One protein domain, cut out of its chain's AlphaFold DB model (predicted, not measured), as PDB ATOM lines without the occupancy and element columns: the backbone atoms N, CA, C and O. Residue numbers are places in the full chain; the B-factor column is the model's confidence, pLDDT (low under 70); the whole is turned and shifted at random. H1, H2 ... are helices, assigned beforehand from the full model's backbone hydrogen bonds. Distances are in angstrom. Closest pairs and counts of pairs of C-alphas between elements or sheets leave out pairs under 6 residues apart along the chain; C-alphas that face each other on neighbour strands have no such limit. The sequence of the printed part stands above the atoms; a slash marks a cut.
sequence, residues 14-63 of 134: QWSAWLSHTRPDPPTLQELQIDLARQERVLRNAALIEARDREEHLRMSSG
ATOM      1  N   GLN A  14     137.018 211.683 209.224       94.00
ATOM      2  CA  GLN A  14     137.843 210.513 208.946       94.00
ATOM      3  C   GLN A  14     137.061 209.446 208.169       94.00
ATOM      4  O   GLN A  14     137.597 208.843 207.241       94.00
ATOM      5  N   TRP A  15     135.775 209.256 208.493       93.81
ATOM      6  CA  TRP A  15     134.887 208.365 207.743       93.81
ATOM      7  C   TRP A  15     134.580 208.917 206.361       93.81
ATOM      8  O   TRP A  15     134.620 208.165 205.391       93.81
ATOM      9  N   SER A  16     134.319 210.226 206.242       92.19
ATOM     10  CA  SER A  16     134.088 210.819 204.923       92.19
ATOM     11  C   SER A  16     135.307 210.687 204.011       92.19
ATOM     12  O   SER A  16     135.117 210.406 202.836       92.19
ATOM     13  N   ALA A  17     136.528 210.803 204.548       92.44
ATOM     14  CA  ALA A  17     137.767 210.651 203.783       92.44
ATOM     15  C   ALA A  17     137.973 209.216 203.262       92.44
ATOM     16  O   ALA A  17     138.366 209.009 202.113       92.44
ATOM     17  N   TRP A  18     137.667 208.210 204.087       94.31
ATOM     18  CA  TRP A  18     137.718 206.812 203.656       94.31
ATOM     19  C   TRP A  18     136.637 206.498 202.611       94.31
ATOM     20  O   TRP A  18     136.939 205.947 201.557       94.31
ATOM     21  N   LEU A  19     135.394 206.942 202.834       92.31
ATOM     22  CA  LEU A  19     134.289 206.752 201.885       92.31
ATOM     23  C   LEU A  19     134.497 207.504 200.561       92.31
ATOM     24  O   LEU A  19     134.000 207.077 199.520       92.31
ATOM     25  N   SER A  20     135.233 208.617 200.583       92.75
ATOM     26  CA  SER A  20     135.647 209.343 199.383       92.75
ATOM     27  C   SER A  20     136.917 208.786 198.736       92.75
ATOM     28  O   SER A  20     137.407 209.388 197.787       92.75
ATOM     29  N   HIS A  21     137.457 207.668 199.233       94.19
ATOM     30  CA  HIS A  21     138.687 207.029 198.749       94.19
ATOM     31  C   HIS A  21     139.922 207.949 198.755       94.19
ATOM     32  O   HIS A  21     140.873 207.727 198.011       94.19
ATOM     33  N   THR A  22     139.931 208.994 199.590       95.31
ATOM     34  CA  THR A  22     141.110 209.862 199.768       95.31
ATOM     35  C   THR A  22     142.054 209.318 200.834       95.31
ATOM     36  O   THR A  22     143.218 209.710 200.892       95.31
ATOM     37  N   ARG A  23     141.563 208.391 201.662       94.94
ATOM     38  CA  ARG A  23     142.335 207.641 202.646       94.94
ATOM     39  C   ARG A  23     142.278 206.142 202.307       94.94
ATOM     40  O   ARG A  23     141.171 205.645 202.102       94.94
ATOM     41  N   PRO A  24     143.421 205.430 202.267       94.50
ATOM     42  CA  PRO A  24     143.455 204.002 201.941       94.50
ATOM     43  C   PRO A  24     142.890 203.132 203.071       94.50
ATOM     44  O   PRO A  24     142.063 202.256 202.826       94.50
ATOM     45  N   ASP A  25     143.288 203.412 204.313       96.06
ATOM     46  CA  ASP A  25     142.891 202.623 205.479       96.06
ATOM     47  C   ASP A  25     141.649 203.202 206.168       96.06
ATOM     48  O   ASP A  25     141.516 204.430 206.271       96.06
ATOM     49  N   PRO A  26     140.754 202.352 206.700       95.56
ATOM     50  CA  PRO A  26     139.606 202.821 207.457       95.56
ATOM     51  C   PRO A  26     140.044 203.494 208.769       95.56
ATOM     52  O   PRO A  26     141.067 203.128 209.356       95.56
ATOM     53  N   PRO A  27     139.271 204.474 209.268       96.50
ATOM     54  CA  PRO A  27     139.535 205.066 210.572       96.50
ATOM     55  C   PRO A  27     139.361 204.040 211.697       96.50
ATOM     56  O   PRO A  27     138.454 203.206 211.666       96.50
ATOM     57  N   THR A  28     140.205 204.128 212.725       97.38
ATOM     58  CA  THR A  28     140.099 203.261 213.911       97.38
ATOM     59  C   THR A  28     139.198 203.883 214.977       97.38
ATOM     60  O   THR A  28     139.055 205.103 215.057       97.38
ATOM     61  N   LEU A  29     138.608 203.058 215.852       95.56
ATOM     62  CA  LEU A  29     137.760 203.565 216.937       95.56
ATOM     63  C   LEU A  29     138.534 204.483 217.898       95.56
ATOM     64  O   LEU A  29     138.015 205.513 218.322       95.56
ATOM     65  N   GLN A  30     139.785 204.132 218.202       96.94
ATOM     66  CA  GLN A  30     140.660 204.925 219.064       96.94
ATOM     67  C   GLN A  30     140.933 206.313 218.471       96.94
ATOM     68  O   GLN A  30     140.890 207.308 219.188       96.94
ATOM     69  N   GLU A  31     141.165 206.397 217.161       95.69
ATOM     70  CA  GLU A  31     141.366 207.670 216.465       95.69
ATOM     71  C   GLU A  31     140.142 208.583 216.596       95.69
ATOM     72  O   GLU A  31     140.286 209.768 216.892       95.69
ATOM     73  N   LEU A  32     138.934 208.027 216.448       95.31
ATOM     74  CA  LEU A  32     137.691 208.787 216.603       95.31
ATOM     75  C   LEU A  32     137.515 209.305 218.037       95.31
ATOM     76  O   LEU A  32     137.104 210.447 218.229       95.31
ATOM     77  N   GLN A  33     137.858 208.499 219.043       96.62
ATOM     78  CA  GLN A  33     137.809 208.918 220.448       96.62
ATOM     79  C   GLN A  33     138.806 210.044 220.745       96.62
ATOM     80  O   GLN A  33     138.452 211.027 221.398       96.62
ATOM     81  N   ILE A  34     140.035 209.930 220.234       96.88
ATOM     82  CA  ILE A  34     141.055 210.979 220.360       96.88
ATOM     83  C   ILE A  34     140.577 212.269 219.689       96.88
ATOM     84  O   ILE A  34     140.771 213.357 220.232       96.88
ATOM     85  N   ASP A  35     139.938 212.163 218.525       95.25
ATOM     86  CA  ASP A  35     139.417 213.319 217.804       95.25
ATOM     87  C   ASP A  35     138.314 214.037 218.589       95.25
ATOM     88  O   ASP A  35     138.366 215.260 218.707       95.25
ATOM     89  N   LEU A  36     137.382 213.298 219.202       95.19
ATOM     90  CA  LEU A  36     136.359 213.874 220.083       95.19
ATOM     91  C   LEU A  36     136.984 214.590 221.287       95.19
ATOM     92  O   LEU A  36     136.684 215.759 221.529       95.19
ATOM     93  N   ALA A  37     137.924 213.946 221.982       97.12
ATOM     94  CA  ALA A  37     138.620 214.562 223.113       97.12
ATOM     95  C   ALA A  37     139.391 215.831 222.697       97.12
ATOM     96  O   ALA A  37     139.440 216.825 223.431       97.12
ATOM     97  N   ARG A  38     139.978 215.835 221.492       96.94
ATOM     98  CA  ARG A  38     140.625 217.027 220.929       96.94
ATOM     99  C   ARG A  38     139.605 218.135 220.677       96.94
ATOM    100  O   ARG A  38     139.877 219.275 221.044       96.94
ATOM    101  N   GLN A  39     138.466 217.820 220.060       95.81
ATOM    102  CA  GLN A  39     137.404 218.791 219.789       95.81
ATOM    103  C   GLN A  39     136.912 219.449 221.085       95.81
ATOM    104  O   GLN A  39     136.842 220.673 221.150       95.81
ATOM    105  N   GLU A  40     136.688 218.672 222.146       97.12
ATOM    106  CA  GLU A  40     136.297 219.200 223.461       97.12
ATOM    107  C   GLU A  40     137.340 220.162 224.045       97.12
ATOM    108  O   GLU A  40     137.003 221.247 224.527       97.12
ATOM    109  N   ARG A  41     138.627 219.799 223.975       97.62
ATOM    110  CA  ARG A  41     139.718 220.668 224.438       97.62
ATOM    111  C   ARG A  41     139.781 221.970 223.641       97.62
ATOM    112  O   ARG A  41     139.983 223.030 224.228       97.62
ATOM    113  N   VAL A  42     139.616 221.892 222.321       97.75
ATOM    114  CA  VAL A  42     139.619 223.066 221.440       97.75
ATOM    115  C   VAL A  42     138.445 223.979 221.761       97.75
ATOM    116  O   VAL A  42     138.662 225.173 221.921       97.75
ATOM    117  N   LEU A  43     137.237 223.438 221.929       97.44
ATOM    118  CA  LEU A  43     136.056 224.227 222.285       97.44
ATOM    119  C   LEU A  43     136.233 224.941 223.626       97.44
ATOM    120  O   LEU A  43     135.939 226.129 223.732       97.44
ATOM    121  N   ARG A  44     136.783 224.252 224.633       97.50
ATOM    122  CA  ARG A  44     137.094 224.872 225.928       97.50
ATOM    123  C   ARG A  44     138.086 226.027 225.782       97.50
ATOM    124  O   ARG A  44     137.864 227.095 226.341       97.50
ATOM    125  N   ASN A  45     139.168 225.822 225.037       97.62
ATOM    126  CA  ASN A  45     140.177 226.858 224.822       97.62
ATOM    127  C   ASN A  45     139.621 228.036 224.012       97.62
ATOM    128  O   ASN A  45     139.898 229.184 224.343       97.62
ATOM    129  N   ALA A  46     138.821 227.754 222.983       97.75
ATOM    130  CA  ALA A  46     138.162 228.767 222.173       97.75
ATOM    131  C   ALA A  46     137.241 229.639 223.033       97.75
ATOM    132  O   ALA A  46     137.319 230.856 222.938       97.75
ATOM    133  N   ALA A  47     136.466 229.040 223.943       96.75
ATOM    134  CA  ALA A  47     135.610 229.785 224.865       96.75
ATOM    135  C   ALA A  47     136.403 230.726 225.794       96.75
ATOM    136  O   ALA A  47     135.965 231.841 226.065       96.75
ATOM    137  N   LEU A  48     137.586 230.305 226.262       95.75
ATOM    138  CA  LEU A  48     138.465 231.160 227.070       95.75
ATOM    139  C   LEU A  48     139.021 232.341 226.265       95.75
ATOM    140  O   LEU A  48     139.081 233.459 226.775       95.75
ATOM    141  N   ILE A  49     139.420 232.099 225.014       94.94
ATOM    142  CA  ILE A  49     139.922 233.148 224.120       94.94
ATOM    143  C   ILE A  49     138.798 234.125 223.779       94.94
ATOM    144  O   ILE A  49     139.002 235.327 223.881       94.94
ATOM    145  N   GLU A  50     137.607 233.628 223.454       95.25
ATOM    146  CA  GLU A  50     136.452 234.459 223.114       95.25
ATOM    147  C   GLU A  50     136.024 235.359 224.282       95.25
ATOM    148  O   GLU A  50     135.657 236.512 224.074       95.25
ATOM    149  N   ALA A  51     136.097 234.869 225.525       93.50
ATOM    150  CA  ALA A  51     135.820 235.693 226.700       93.50
ATOM    151  C   ALA A  51     136.795 236.877 226.805       93.50
ATOM    152  O   ALA A  51     136.361 238.013 226.988       93.50
ATOM    153  N   ARG A  52     138.097 236.622 226.617       92.94
ATOM    154  CA  ARG A  52     139.132 237.665 226.614       92.94
ATOM    155  C   ARG A  52     138.957 238.640 225.450       92.94
ATOM    156  O   ARG A  52     139.035 239.846 225.654       92.94
ATOM    157  N   ASP A  53     138.706 238.117 224.257       92.25
ATOM    158  CA  ASP A  53     138.531 238.906 223.036       92.25
ATOM    159  C   ASP A  53     137.311 239.828 223.146       92.25
ATOM    160  O   ASP A  53     137.359 240.995 222.774       92.25
ATOM    161  N   ARG A  54     136.228 239.357 223.778       91.69
ATOM    162  CA  ARG A  54     135.042 240.178 224.051       91.69
ATOM    163  C   ARG A  54     135.341 241.345 224.993       91.69
ATOM    164  O   ARG A  54     134.839 242.446 224.771       91.69
ATOM    165  N   GLU A  55     136.136 241.128 226.038       88.31
ATOM    166  CA  GLU A  55     136.552 242.195 226.959       88.31
ATOM    167  C   GLU A  55     137.455 243.223 226.270       88.31
ATOM    168  O   GLU A  55     137.283 244.428 226.458       88.31
ATOM    169  N   GLU A  56     138.399 242.754 225.456       85.75
ATOM    170  CA  GLU A  56     139.296 243.600 224.670       85.75
ATOM    171  C   GLU A  56     138.528 244.415 223.625       85.75
ATOM    172  O   GLU A  56     138.679 245.635 223.567       85.75
ATOM    173  N   HIS A  57     137.610 243.784 222.894       86.94
ATOM    174  CA  HIS A  57     136.751 244.449 221.922       86.94
ATOM    175  C   HIS A  57     135.896 245.547 222.575       86.94
ATOM    176  O   HIS A  57     135.742 246.632 222.014       86.94
ATOM    177  N   LEU A  58     135.364 245.316 223.782       85.88
ATOM    178  CA  LEU A  58     134.647 246.348 224.536       85.88
ATOM    179  C   LEU A  58     135.567 247.518 224.913       85.88
ATOM    180  O   LEU A  58     135.182 248.669 224.710       85.88
ATOM    181  N   ARG A  59     136.791 247.248 225.386       83.19
ATOM    182  CA  ARG A  59     137.781 248.289 225.718       83.19
ATOM    183  C   ARG A  59     138.159 249.129 224.500       83.19
ATOM    184  O   ARG A  59     138.045 250.353 224.572       83.19
ATOM    185  N   MET A  60     138.495 248.486 223.384       79.31
ATOM    186  CA  MET A  60     138.824 249.152 222.119       79.31
ATOM    187  C   MET A  60     137.640 249.975 221.594       79.31
ATOM    188  O   MET A  60     137.798 251.141 221.238       79.31
ATOM    189  N   SER A  61     136.423 249.419 221.618       81.19
ATOM    190  CA  SER A  61     135.217 250.139 221.178       81.19
ATOM    191  C   SER A  61     134.844 251.327 222.081       81.19
ATOM    192  O   SER A  61     134.222 252.277 221.614       81.19
ATOM    193  N   SER A  62     135.249 251.305 223.358       77.81
ATOM    194  CA  SER A  62     135.019 252.389 224.323       77.81
ATOM    195  C   SER A  62     136.044 253.534 224.250       77.81
ATOM    196  O   SER A  62     135.891 254.525 224.960       77.81
ATOM    197  N   GLY A  63     137.071 253.430 223.395       63.91
ATOM    198  CA  GLY A  63     138.057 254.494 223.163       63.91
ATOM    199  C   GLY A  63     139.061 254.723 224.300       63.91
ATOM    200  O   GLY A  63     139.792 255.711 224.277       63.91
TER     201      GLY A  63
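What this domain is: This is residues 14 to 63 of the 134 residues of an uncharacterized protein of Armillaria ostoyae (UniProt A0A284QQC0). What would one see first? The model is one long helix, H2, with a small hooked head at its first end: the short helix H1 and the link after it, residues 20 to 28, which folds back to where H2 begins. Residues 36 to 63 stick out from this head, and H2 makes most of the length. What is it made of? The printed part has 50 residues with two named helices, H1 then H2, and no named strand; the class is all helix. How does it fill space? It is extended, with a radius of gyration of the C-alphas of 18.4 A and spans of 55 by 20 by 9 A.

Where its parts are: Where is H1? H1 is residues 14 to 19, from C-alpha 14 at (137.843, 210.513, 208.946), and measures 8.8 A from first to last C-alpha. Where is H2? H2 is residues 29 to 61, 46.8 A long, from C-alpha 29 at (137.760, 203.565, 216.937) to C-alpha 61 at (135.217, 250.139, 221.178).

How they stand to each other: How near do the helices come? H1 and H2 are close but not clearly touching; their closest C-alphas, those of Gln 14 and Leu 32, are 7.9 A apart. How are they turned? They run opposite ways at a steep tilt of 56 degrees. What do their backbones show? In H1 and H2 every O i to N i+4 pair is within hydrogen-bond range.

The domain as a whole: How large is it? The two C-alphas farthest apart, those of Pro 24 and Gly 63, are 55.0 A apart. Is anything cut or linked at length? The printed part has no cut, and the link from H1 to H2, 9 residues, is short. Where is confidence low? The mean pLDDT of the printed part is 92.8, and one residue, Gly 63, is under 70.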